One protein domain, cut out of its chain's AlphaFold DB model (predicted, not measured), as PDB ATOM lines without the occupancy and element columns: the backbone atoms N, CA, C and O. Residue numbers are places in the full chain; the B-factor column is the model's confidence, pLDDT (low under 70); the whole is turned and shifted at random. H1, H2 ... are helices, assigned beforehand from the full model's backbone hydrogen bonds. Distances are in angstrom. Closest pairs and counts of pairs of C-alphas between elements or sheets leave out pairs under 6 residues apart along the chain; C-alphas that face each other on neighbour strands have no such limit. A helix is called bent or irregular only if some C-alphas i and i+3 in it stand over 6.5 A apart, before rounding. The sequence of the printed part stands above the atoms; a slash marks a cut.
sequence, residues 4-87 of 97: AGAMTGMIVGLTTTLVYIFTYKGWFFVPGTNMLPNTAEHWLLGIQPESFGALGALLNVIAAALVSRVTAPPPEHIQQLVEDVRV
ATOM      1  N   ALA A   4     -16.781  11.961 -51.157       89.88
ATOM      2  CA  ALA A   4     -16.911  12.523 -49.813       89.88
ATOM      3  C   ALA A   4     -18.270  13.209 -49.604       89.88
ATOM      4  O   ALA A   4     -18.945  12.969 -48.601       89.88
ATOM      5  N   GLY A   5     -18.710  14.012 -50.576       89.50
ATOM      6  CA  GLY A   5     -20.026  14.637 -50.550       89.50
ATOM      7  C   GLY A   5     -21.153  13.615 -50.612       89.50
ATOM      8  O   GLY A   5     -22.062  13.671 -49.791       89.50
ATOM      9  N   ALA A   6     -21.064  12.630 -51.507       91.12
ATOM     10  CA  ALA A   6     -22.068  11.572 -51.605       91.12
ATOM     11  C   ALA A   6     -22.218  10.781 -50.290       91.12
ATOM     12  O   ALA A   6     -23.335  10.598 -49.808       91.12
ATOM     13  N   MET A   7     -21.107  10.370 -49.667       93.44
ATOM     14  CA  MET A   7     -21.137   9.674 -48.375       93.44
ATOM     15  C   MET A   7     -21.726  10.547 -47.268       93.44
ATOM     16  O   MET A   7     -22.578  10.085 -46.511       93.44
ATOM     17  N   THR A   8     -21.326  11.819 -47.201       93.00
ATOM     18  CA  THR A   8     -21.836  12.742 -46.179       93.00
ATOM     19  C   THR A   8     -23.340  12.960 -46.329       93.00
ATOM     20  O   THR A   8     -24.064  12.899 -45.340       93.00
ATOM     21  N   GLY A   9     -23.831  13.136 -47.560       93.00
ATOM     22  CA  GLY A   9     -25.264  13.230 -47.836       93.00
ATOM     23  C   GLY A   9     -26.034  11.998 -47.380       93.00
ATOM     24  O   GLY A   9     -27.040  12.129 -46.685       93.00
ATOM     25  N   MET A  10     -25.537  10.803 -47.711       95.19
ATOM     26  CA  MET A  10     -26.157   9.539 -47.304       95.19
ATOM     27  C   MET A  10     -26.211   9.383 -45.787       95.19
ATOM     28  O   MET A  10     -27.268   9.041 -45.264       95.19
ATOM     29  N   ILE A  11     -25.122   9.689 -45.077       95.88
ATOM     30  CA  ILE A  11     -25.093   9.641 -43.609       95.88
ATOM     31  C   ILE A  11     -26.110  10.627 -43.037       95.88
ATOM     32  O   ILE A  11     -26.976  10.234 -42.265       95.88
ATOM     33  N   VAL A  12     -26.072  11.892 -43.461       95.75
ATOM     34  CA  VAL A  12     -26.976  12.925 -42.941       95.75
ATOM     35  C   VAL A  12     -28.436  12.566 -43.207       95.75
ATOM     36  O   VAL A  12     -29.237  12.565 -42.273       95.75
ATOM     37  N   GLY A  13     -28.792  12.236 -44.448       93.75
ATOM     38  CA  GLY A  13     -30.171  11.944 -44.837       93.75
ATOM     39  C   GLY A  13     -30.734  10.668 -44.219       93.75
ATOM     40  O   GLY A  13     -31.864  10.668 -43.730       93.75
ATOM     41  N   LEU A  14     -29.954   9.580 -44.204       94.50
ATOM     42  CA  LEU A  14     -30.397   8.326 -43.593       94.50
ATOM     43  C   LEU A  14     -30.491   8.464 -42.079       94.50
ATOM     44  O   LEU A  14     -31.510   8.087 -41.509       94.50
ATOM     45  N   THR A  15     -29.482   9.039 -41.421       94.88
ATOM     46  CA  THR A  15     -29.507   9.211 -39.965       94.88
ATOM     47  C   THR A  15     -30.667  10.105 -39.541       94.88
ATOM     48  O   THR A  15     -31.393   9.732 -38.629       94.88
ATOM     49  N   THR A  16     -30.912  11.232 -40.216       93.25
ATOM     50  CA  THR A  16     -32.062  12.095 -39.882       93.25
ATOM     51  C   THR A  16     -33.401  11.397 -40.091       93.25
ATOM     52  O   THR A  16     -34.264  11.479 -39.219       93.25
ATOM     53  N   THR A  17     -33.564  10.651 -41.187       93.06
ATOM     54  CA  THR A  17     -34.793   9.877 -41.435       93.06
ATOM     55  C   THR A  17     -35.002   8.801 -40.371       93.06
ATOM     56  O   THR A  17     -36.085   8.690 -39.801       93.06
ATOM     57  N   LEU A  18     -33.959   8.024 -40.068       91.94
ATOM     58  CA  LEU A  18     -34.026   6.927 -39.105       91.94
ATOM     59  C   LEU A  18     -34.286   7.431 -37.687       91.94
ATOM     60  O   LEU A  18     -35.156   6.895 -37.009       91.94
ATOM     61  N   VAL A  19     -33.582   8.479 -37.253       92.12
ATOM     62  CA  VAL A  19     -33.783   9.078 -35.926       92.12
ATOM     63  C   VAL A  19     -35.214   9.588 -35.785       92.12
ATOM     64  O   VAL A  19     -35.846   9.333 -34.761       92.12
ATOM     65  N   TYR A  20     -35.762  10.238 -36.816       90.81
ATOM     66  CA  TYR A  20     -37.155  10.680 -36.795       90.81
ATOM     67  C   TYR A  20     -38.122   9.501 -36.661       90.81
ATOM     68  O   TYR A  20     -38.953   9.482 -35.758       90.81
ATOM     69  N   ILE A  21     -37.975   8.469 -37.496       90.44
ATOM     70  CA  ILE A  21     -38.834   7.278 -37.442       90.44
ATOM     71  C   ILE A  21     -38.744   6.594 -36.074       90.44
ATOM     72  O   ILE A  21     -39.779   6.293 -35.479       90.44
ATOM     73  N   PHE A  22     -37.538   6.375 -35.547       90.62
ATOM     74  CA  PHE A  22     -37.333   5.697 -34.264       90.62
ATOM     75  C   PHE A  22     -37.862   6.491 -33.073       90.62
ATOM     76  O   PHE A  22     -38.356   5.897 -32.116       90.62
ATOM     77  N   THR A  23     -37.854   7.821 -33.150       89.19
ATOM     78  CA  THR A  23     -38.427   8.683 -32.108       89.19
ATOM     79  C   THR A  23     -39.915   8.383 -31.881       89.19
ATOM     80  O   THR A  23     -40.351   8.327 -30.730       89.19
ATOM     81  N   TYR A  24     -40.680   8.115 -32.947       87.31
ATOM     82  CA  TYR A  24     -42.131   7.879 -32.868       87.31
ATOM     83  C   TYR A  24     -42.541   6.403 -32.942       87.31
ATOM     84  O   TYR A  24     -43.557   6.024 -32.367       87.31
ATOM     85  N   LYS A  25     -41.800   5.552 -33.666       85.50
ATOM     86  CA  LYS A  25     -42.118   4.115 -33.829       85.50
ATOM     87  C   LYS A  25     -41.319   3.203 -32.889       85.50
ATOM     88  O   LYS A  25     -41.593   2.008 -32.847       85.50
ATOM     89  N   GLY A  26     -40.379   3.757 -32.124       85.62
ATOM     90  CA  GLY A  26     -39.480   3.003 -31.255       85.62
ATOM     91  C   GLY A  26     -38.149   2.683 -31.923       85.62
ATOM     92  O   GLY A  26     -38.054   2.516 -33.144       85.62
ATOM     93  N   TRP A  27     -37.105   2.590 -31.106       87.38
ATOM     94  CA  TRP A  27     -35.774   2.185 -31.536       87.38
ATOM     95  C   TRP A  27     -35.800   0.750 -32.043       87.38
ATOM     96  O   TRP A  27     -36.266  -0.156 -31.354       87.38
ATOM     97  N   PHE A  28     -35.323   0.551 -33.275       86.00
ATOM     98  CA  PHE A  28     -35.362  -0.747 -33.957       86.00
ATOM     99  C   PHE A  28     -36.762  -1.390 -33.984       86.00
ATOM    100  O   PHE A  28     -36.878  -2.610 -34.053       86.00
ATOM    101  N   PHE A  29     -37.820  -0.570 -33.931       81.56
ATOM    102  CA  PHE A  29     -39.219  -1.009 -33.871       81.56
ATOM    103  C   PHE A  29     -39.564  -1.873 -32.648       81.56
ATOM    104  O   PHE A  29     -40.539  -2.623 -32.676       81.56
ATOM    105  N   VAL A  30     -38.793  -1.759 -31.562       84.69
ATOM    106  CA  VAL A  30     -39.109  -2.420 -30.293       84.69
ATOM    107  C   VAL A  30     -40.255  -1.660 -29.611       84.69
ATOM    108  O   VAL A  30     -40.080  -0.482 -29.270       84.69
ATOM    109  N   PRO A  31     -41.420  -2.296 -29.380       79.81
ATOM    110  CA  PRO A  31     -42.545  -1.644 -28.717       79.81
ATOM    111  C   PRO A  31     -42.150  -1.111 -27.333       79.81
ATOM    112  O   PRO A  31     -41.480  -1.801 -26.568       79.81
ATOM    113  N   GLY A  32     -42.550   0.122 -27.010       79.44
ATOM    114  CA  GLY A  32     -42.250   0.768 -25.722       79.44
ATOM    115  C   GLY A  32     -40.910   1.509 -25.650       79.44
ATOM    116  O   GLY A  32     -40.615   2.122 -24.631       79.44
ATOM    117  N   THR A  33     -40.110   1.502 -26.723       85.12
ATOM    118  CA  THR A  33     -38.869   2.301 -26.821       85.12
ATOM    119  C   THR A  33     -39.054   3.618 -27.580       85.12
ATOM    120  O   THR A  33     -38.080   4.307 -27.890       85.12
ATOM    121  N   ASN A  34     -40.294   3.967 -27.934       86.44
ATOM    122  CA  ASN A  34     -40.614   5.233 -28.583       86.44
ATOM    123  C   ASN A  34     -40.432   6.387 -27.589       86.44
ATOM    124  O   ASN A  34     -40.888   6.320 -26.452       86.44
ATOM    125  N   MET A  35     -39.759   7.448 -28.028       82.06
ATOM    126  CA  MET A  35     -39.515   8.625 -27.193       82.06
ATOM    127  C   MET A  35     -40.731   9.546 -27.142       82.06
ATOM    128  O   MET A  35     -40.973  10.189 -26.125       82.06
ATOM    129  N   LEU A  36     -41.493   9.612 -28.237       83.12
ATOM    130  CA  LEU A  36     -42.727  10.381 -28.325       83.12
ATOM    131  C   LEU A  36     -43.896   9.476 -28.739       83.12
ATOM    132  O   LEU A  36     -43.697   8.466 -29.427       83.12
ATOM    133  N   PRO A  37     -45.131   9.810 -28.331       81.81
ATOM    134  CA  PRO A  37     -46.317   9.147 -28.847       81.81
ATOM    135  C   PRO A  37     -46.469   9.441 -30.345       81.81
ATOM    136  O   PRO A  37     -46.276  10.567 -30.805       81.81
ATOM    137  N   ASN A  38     -46.820   8.414 -31.119       80.69
ATOM    138  CA  ASN A  38     -47.079   8.544 -32.551       80.69
ATOM    139  C   ASN A  38     -48.499   9.078 -32.795       80.69
ATOM    140  O   ASN A  38     -49.373   8.372 -33.292       80.69
ATOM    141  N   THR A  39     -48.737  10.323 -32.393       82.19
ATOM    142  CA  THR A  39     -49.989  11.042 -32.636       82.19
ATOM    143  C   THR A  39     -49.701  12.341 -33.380       82.19
ATOM    144  O   THR A  39     -48.627  12.928 -33.238       82.19
ATOM    145  N   ALA A  40     -50.667  12.793 -34.185       80.19
ATOM    146  CA  ALA A  40     -50.501  13.951 -35.067       80.19
ATOM    147  C   ALA A  40     -50.116  15.245 -34.327       80.19
ATOM    148  O   ALA A  40     -49.420  16.087 -34.884       80.19
ATOM    149  N   GLU A  41     -50.516  15.370 -33.062       80.62
ATOM    150  CA  GLU A  41     -50.204  16.506 -32.186       80.62
ATOM    151  C   GLU A  41     -48.713  16.611 -31.838       80.62
ATOM    152  O   GLU A  41     -48.207  17.705 -31.598       80.62
ATOM    153  N   HIS A  42     -47.999  15.484 -31.827       81.12
ATOM    154  CA  HIS A  42     -46.584  15.418 -31.466       81.12
ATOM    155  C   HIS A  42     -45.658  15.308 -32.679       81.12
ATOM    156  O   HIS A  42     -44.435  15.335 -32.514       81.12
ATOM    157  N   TRP A  43     -46.205  15.175 -33.891       83.94
ATOM    158  CA  TRP A  43     -45.410  15.165 -35.113       83.94
ATOM    159  C   TRP A  43     -44.786  16.534 -35.359       83.94
ATOM    160  O   TRP A  43     -45.443  17.576 -35.366       83.94
ATOM    161  N   LEU A  44     -43.491  16.520 -35.623       79.44
ATOM    162  CA  LEU A  44     -42.726  17.709 -35.951       79.44
ATOM    163  C   LEU A  44     -43.226  18.245 -37.299       79.44
ATOM    164  O   LEU A  44     -43.226  17.539 -38.309       79.44
ATOM    165  N   LEU A  45     -43.711  19.490 -37.292       78.50
ATOM    166  CA  LEU A  45     -44.335  20.148 -38.450       78.50
ATOM    167  C   LEU A  45     -45.578  19.415 -39.003       78.50
ATOM    168  O   LEU A  45     -45.950  19.629 -40.154       78.50
ATOM    169  N   GLY A  46     -46.215  18.539 -38.212       81.94
ATOM    170  CA  GLY A  46     -47.351  17.725 -38.659       81.94
ATOM    171  C   GLY A  46     -46.977  16.628 -39.664       81.94
ATOM    172  O   GLY A  46     -47.856  16.059 -40.311       81.94
ATOM    173  N   ILE A  47     -45.684  16.325 -39.820       85.44
ATOM    174  CA  ILE A  47     -45.204  15.335 -40.787       85.44
ATOM    175  C   ILE A  47     -45.223  13.951 -40.147       85.44
ATOM    176  O   ILE A  47     -44.477  13.671 -39.202       85.44
ATOM    177  N   GLN A  48     -46.041  13.066 -40.716       87.75
ATOM    178  CA  GLN A  48     -46.082  11.666 -40.313       87.75
ATOM    179  C   GLN A  48     -44.690  11.020 -40.473       87.75
ATOM    180  O   GLN A  48     -44.028  11.259 -41.487       87.75
ATOM    181  N   PRO A  49     -44.240  10.177 -39.523       85.75
ATOM    182  CA  PRO A  49     -42.914   9.553 -39.554       85.75
ATOM    183  C   PRO A  49     -42.558   8.849 -40.864       85.75
ATOM    184  O   PRO A  49     -41.417   8.929 -41.307       85.75
ATOM    185  N   GLU A  50     -43.531   8.216 -41.519       85.56
ATOM    186  CA  GLU A  50     -43.339   7.545 -42.812       85.56
ATOM    187  C   GLU A  50     -43.049   8.513 -43.967       85.56
ATOM    188  O   GLU A  50     -42.302   8.180 -44.884       85.56
ATOM    189  N   SER A  51     -43.569   9.736 -43.892       88.81
ATOM    190  CA  SER A  51     -43.396  10.774 -44.914       88.81
ATOM    191  C   SER A  51     -42.125  11.606 -44.718       88.81
ATOM    192  O   SER A  51     -41.743  12.375 -45.601       88.81
ATOM    193  N   PHE A  52     -41.426  11.446 -43.590       90.56
ATOM    194  CA  PHE A  52     -40.218  12.221 -43.284       90.56
ATOM    195  C   PHE A  52     -39.036  11.899 -44.213       90.56
ATOM    196  O   PHE A  52     -38.100  12.691 -44.324       90.56
ATOM    197  N   GLY A  53     -39.098  10.785 -44.954       89.44
ATOM    198  CA  GLY A  53     -38.087  10.416 -45.949       89.44
ATOM    199  C   GLY A  53     -37.864  11.482 -47.030       89.44
ATOM    200  O   GLY A  53     -36.734  11.658 -47.478       89.44
ATOM    201  N   ALA A  54     -38.891  12.258 -47.399       91.12
ATOM    202  CA  ALA A  54     -38.733  13.374 -48.338       91.12
ATOM    203  C   ALA A  54     -37.844  14.492 -47.761       91.12
ATOM    204  O   ALA A  54     -36.988  15.038 -48.458       91.12
ATOM    205  N   LEU A  55     -38.002  14.792 -46.469       91.62
ATOM    206  CA  LEU A  55     -37.184  15.780 -45.765       91.62
ATOM    207  C   LEU A  55     -35.751  15.268 -45.566       91.62
ATOM    208  O   LEU A  55     -34.794  16.008 -45.779       91.62
ATOM    209  N   GLY A  56     -35.592  13.982 -45.248       92.50
ATOM    210  CA  GLY A  56     -34.286  13.326 -45.196       92.50
ATOM    211  C   GLY A  56     -33.553  13.336 -46.540       92.50
ATOM    212  O   GLY A  56     -32.354  13.607 -46.587       92.50
ATOM    213  N   ALA A  57     -34.265  13.117 -47.650       93.81
ATOM    214  CA  ALA A  57     -33.703  13.221 -48.997       93.81
ATOM    215  C   ALA A  57     -33.284  14.660 -49.337       93.81
ATOM    216  O   ALA A  57     -32.219  14.873 -49.917       93.81
ATOM    217  N   LEU A  58     -34.071  15.659 -48.927       95.00
ATOM    218  CA  LEU A  58     -33.700  17.065 -49.079       95.00
ATOM    219  C   LEU A  58     -32.399  17.378 -48.322       95.00
ATOM    220  O   LEU A  58     -31.468  17.942 -48.898       95.00
ATOM    221  N   LEU A  59     -32.302  16.957 -47.058       94.12
ATOM    222  CA  LEU A  59     -31.095  17.129 -46.246       94.12
ATOM    223  C   LEU A  59     -29.889  16.385 -46.834       94.12
ATOM    224  O   LEU A  59     -28.788  16.932 -46.829       94.12
ATOM    225  N   ASN A  60     -30.091  15.187 -47.396       95.06
ATOM    226  CA  ASN A  60     -29.058  14.434 -48.111       95.06
ATOM    227  C   ASN A  60     -28.474  15.260 -49.256       95.06
ATOM    228  O   ASN A  60     -27.268  15.489 -49.297       95.06
ATOM    229  N   VAL A  61     -29.333  15.747 -50.154       94.25
ATOM    230  CA  VAL A  61     -28.904  16.493 -51.342       94.25
ATOM    231  C   VAL A  61     -28.194  17.785 -50.944       94.25
ATOM    232  O   VAL A  61     -27.148  18.103 -51.512       94.25
ATOM    233  N   ILE A  62     -28.715  18.503 -49.945       95.31
ATOM    234  CA  ILE A  62     -28.095  19.730 -49.430       95.31
ATOM    235  C   ILE A  62     -26.705  19.426 -48.864       95.31
ATOM    236  O   ILE A  62     -25.727  20.055 -49.274       95.31
ATOM    237  N   ALA A  63     -26.591  18.446 -47.966       93.31
ATOM    238  CA  ALA A  63     -25.316  18.073 -47.362       93.31
ATOM    239  C   ALA A  63     -24.314  17.577 -48.415       93.31
ATOM    240  O   ALA A  63     -23.158  18.001 -48.418       93.31
ATOM    241  N   ALA A  64     -24.764  16.750 -49.360       93.06
ATOM    242  CA  ALA A  64     -23.927  16.230 -50.429       93.06
ATOM    243  C   ALA A  64     -23.389  17.343 -51.334       93.06
ATOM    244  O   ALA A  64     -22.203  17.341 -51.686       93.06
ATOM    245  N   ALA A  65     -24.238  18.313 -51.682       92.88
ATOM    246  CA  ALA A  65     -23.863  19.458 -52.500       92.88
ATOM    247  C   ALA A  65     -22.888  20.394 -51.773       92.88
ATOM    248  O   ALA A  65     -21.903  20.820 -52.375       92.88
ATOM    249  N   LEU A  66     -23.133  20.698 -50.494       93.88
ATOM    250  CA  LEU A  66     -22.251  21.549 -49.690       93.88
ATOM    251  C   LEU A  66     -20.874  20.908 -49.521       93.88
ATOM    252  O   LEU A  66     -19.864  21.532 -49.844       93.88
ATOM    253  N   VAL A  67     -20.831  19.641 -49.102       91.75
ATOM    254  CA  VAL A  67     -19.569  18.929 -48.874       91.75
ATOM    255  C   VAL A  67     -18.817  18.723 -50.183       91.75
ATOM    256  O   VAL A  67     -17.612  18.958 -50.221       91.75
ATOM    257  N   SER A  68     -19.502  18.386 -51.282       90.38
ATOM    258  CA  SER A  68     -18.852  18.246 -52.595       90.38
ATOM    259  C   SER A  68     -18.170  19.523 -53.081       90.38
ATOM    260  O   SER A  68     -17.244  19.432 -53.878       90.38
ATOM    261  N   ARG A  69     -18.622  20.709 -52.649       88.19
ATOM    262  CA  ARG A  69     -18.000  21.985 -53.041       88.19
ATOM    263  C   ARG A  69     -16.762  22.344 -52.228       88.19
ATOM    264  O   ARG A  69     -15.958  23.135 -52.703       88.19
ATOM    265  N   VAL A  70     -16.613  21.783 -51.031       89.12
ATOM    266  CA  VAL A  70     -15.483  22.066 -50.126       89.12
ATOM    267  C   VAL A  70     -14.483  20.911 -50.040       89.12
ATOM    268  O   VAL A  70     -13.534  20.969 -49.267       89.12
ATOM    269  N   THR A  71     -14.683  19.849 -50.823       89.44
ATOM    270  CA  THR A  71     -13.815  18.664 -50.861       89.44
ATOM    271  C   THR A  71     -13.236  18.447 -52.257       89.44
ATOM    272  O   THR A  71     -13.719  19.011 -53.239       89.44
ATOM    273  N   ALA A  72     -12.175  17.638 -52.345       85.31
ATOM    274  CA  ALA A  72     -11.427  17.429 -53.582       85.31
ATOM    275  C   ALA A  72     -12.325  16.958 -54.746       85.31
ATOM    276  O   ALA A  72     -13.250  16.161 -54.536       85.31
ATOM    277  N   PRO A  73     -12.071  17.426 -55.980       83.75
ATOM    278  CA  PRO A  73     -12.810  16.962 -57.146       83.75
ATOM    279  C   PRO A  73     -12.607  15.450 -57.371       83.75
ATOM    280  O   PRO A  73     -11.607  14.888 -56.915       83.75
ATOM    281  N   PRO A  74     -13.543  14.766 -58.060       84.69
ATOM    282  CA  PRO A  74     -13.380  13.356 -58.410       84.69
ATOM    283  C   PRO A  74     -12.065  13.117 -59.180       84.69
ATOM    284  O   PRO A  74     -11.698  13.966 -59.990       84.69
ATOM    285  N   PRO A  75     -11.360  11.989 -58.987       86.12
ATOM    286  CA  PRO A  75     -10.129  11.680 -59.723       86.12
ATOM    287  C   PRO A  75     -10.325  11.667 -61.248       86.12
ATOM    288  O   PRO A  75     -11.393  11.285 -61.724       86.12
ATOM    289  N   GLU A  76      -9.287  12.005 -62.022       85.12
ATOM    290  CA  GLU A  76      -9.369  12.113 -63.493       85.12
ATOM    291  C   GLU A  76      -9.879  10.841 -64.180       85.12
ATOM    292  O   GLU A  76     -10.740  10.926 -65.048       85.12
ATOM    293  N   HIS A  77      -9.428   9.655 -63.758       85.50
ATOM    294  CA  HIS A  77      -9.894   8.394 -64.347       85.50
ATOM    295  C   HIS A  77     -11.408   8.175 -64.159       85.50
ATOM    296  O   HIS A  77     -12.057   7.598 -65.026       85.50
ATOM    297  N   ILE A  78     -11.996   8.669 -63.059       85.25
ATOM    298  CA  ILE A  78     -13.450   8.627 -62.831       85.25
ATOM    299  C   ILE A  78     -14.160   9.629 -63.737       85.25
ATOM    300  O   ILE A  78     -15.218   9.323 -64.280       85.25
ATOM    301  N   GLN A  79     -13.587  10.819 -63.920       83.75
ATOM    302  CA  GLN A  79     -14.148  11.817 -64.830       83.75
ATOM    303  C   GLN A  79     -14.145  11.306 -66.276       83.75
ATOM    304  O   GLN A  79     -15.157  11.432 -66.957       83.75
ATOM    305  N   GLN A  80     -13.058  10.659 -66.708       86.06
ATOM    306  CA  GLN A  80     -12.953  10.033 -68.028       86.06
ATOM    307  C   GLN A  80     -13.974   8.907 -68.214       86.06
ATOM    308  O   GLN A  80     -14.624   8.864 -69.249       86.06
ATOM    309  N   LEU A  81     -14.188   8.054 -67.203       86.06
ATOM    310  CA  LEU A  81     -15.242   7.031 -67.245       86.06
ATOM    311  C   LEU A  81     -16.636   7.646 -67.430       86.06
ATOM    312  O   LEU A  81     -17.439   7.135 -68.207       86.06
ATOM    313  N   VAL A  82     -16.937   8.742 -66.728       84.56
ATOM    314  CA  VAL A  82     -18.220   9.446 -66.881       84.56
ATOM    315  C   VAL A  82     -18.332  10.089 -68.264       84.56
ATOM    316  O   VAL A  82     -19.400  10.023 -68.867       84.56
ATOM    317  N   GLU A  83     -17.255  10.678 -68.780       83.44
ATOM    318  CA  GLU A  83     -17.231  11.304 -70.105       83.44
ATOM    319  C   GLU A  83     -17.370  10.271 -71.230       83.44
ATOM    320  O   GLU A  83     -18.151  10.489 -72.148       83.44
ATOM    321  N   ASP A  84     -16.719   9.110 -71.121       85.56
ATOM    322  CA  ASP A  84     -16.860   7.995 -72.067       85.56
ATOM    323  C   ASP A  84     -18.292   7.423 -72.076       85.56
ATOM    324  O   ASP A  84     -18.778   6.966 -73.109       85.56
ATOM    325  N   VAL A  85     -18.995   7.451 -70.934       81.62
ATOM    326  CA  VAL A  85     -20.426   7.105 -70.859       81.62
ATOM    327  C   VAL A  85     -21.294   8.213 -71.464       81.62
ATOM    328  O   VAL A  85     -22.302   7.928 -72.111       81.62
ATOM    329  N   ARG A  86     -20.926   9.480 -71.247       79.25
ATOM    330  CA  ARG A  86     -21.677  10.654 -71.712       79.25
ATOM    331  C   ARG A  86     -21.557  10.867 -73.220       79.25
ATOM    332  O   ARG A  86     -22.534  11.258 -73.855       79.25
ATOM    333  N   VAL A  87     -20.382  10.597 -73.775       78.00
ATOM    334  CA  VAL A  87     -20.060  10.609 -75.200       78.00
ATOM    335  C   VAL A  87     -19.537   9.215 -75.542       78.00
ATOM    336  O   VAL A  87     -18.329   8.977 -75.484       78.00
TER     337      VAL A  87
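What this domain is: This is residues 4 to 87 of the 97 residues of an uncharacterized protein of uncultured organism (UniProt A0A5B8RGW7). Two long helices, H1 and H2, lie side by side as a helical hairpin, with a long looped stretch, residues 26 to 48, at the end where the hairpin turns, and a short helix, H3, that sticks out free beyond the other end. The printed part has 84 residues with three named helices, in the order H1, H2, H3 along the chain, and no named strand; the class is all helix. The whole is only just loose, close to extended, with a radius of gyration of the C-alphas of 17.8 A, and it spans 52 by 24 by 23 A.

Where its parts are: H1 is residues 4 to 25, 31.0 A from first to last C-alpha; C-alpha 4 stands at (-16.911, 12.523, -49.813) and C-alpha 25 at (-42.118, 4.115, -33.829). H2, of the same 22 residues in length, is residues 49 to 70 and measures 31.9 A; it begins at C-alpha 49, at (-42.914, 9.553, -39.554). H2 is irregular, but only just: C-alphas 50 and 53 are 6.8 A apart, and its line is a rough one. H3 is residues 76 to 86, 14.9 A long, and ends with C-alpha 86 at (-21.677, 10.654, -71.712).

How they stand to each other: H1 and H2 touch, with 49 pairs of C-alphas within 8 A. Their closest C-alphas are those of Gly 9 and Asn 60, 4.0 A apart, and their centres are 8.4 A apart. They run opposite ways at a shallow tilt of 22 degrees and form a helical hairpin. H3 touches no helix: it is apart from H1 and apart from H2. Residues 75 to 87, of which 76 to 86 belong to H3, stand free. In H3 each O i to N i+4 pair is within hydrogen-bond range; in H1 17 of 18 such pairs are, and in H2 15 of 18.

The domain as a whole: The outline of the printed part is a rod, and its two C-alphas farthest apart are those of Gly 32 and Val 87, 55.1 A. Without residues 75 to 87 the body has 71 residues, spans 45 by 23 by 13 A and has a radius of gyration of 14.5 A. The link from H1 to H2 is long, with 23 residues, and its C-alphas lie 16 to 25 A from the mean of the C-alphas. The link from H2 to H3 is tight, with 5 residues. The printed part has no cut. The mean pLDDT of the printed part is 87.8, that of H3 is 84, and no printed residue is under 70.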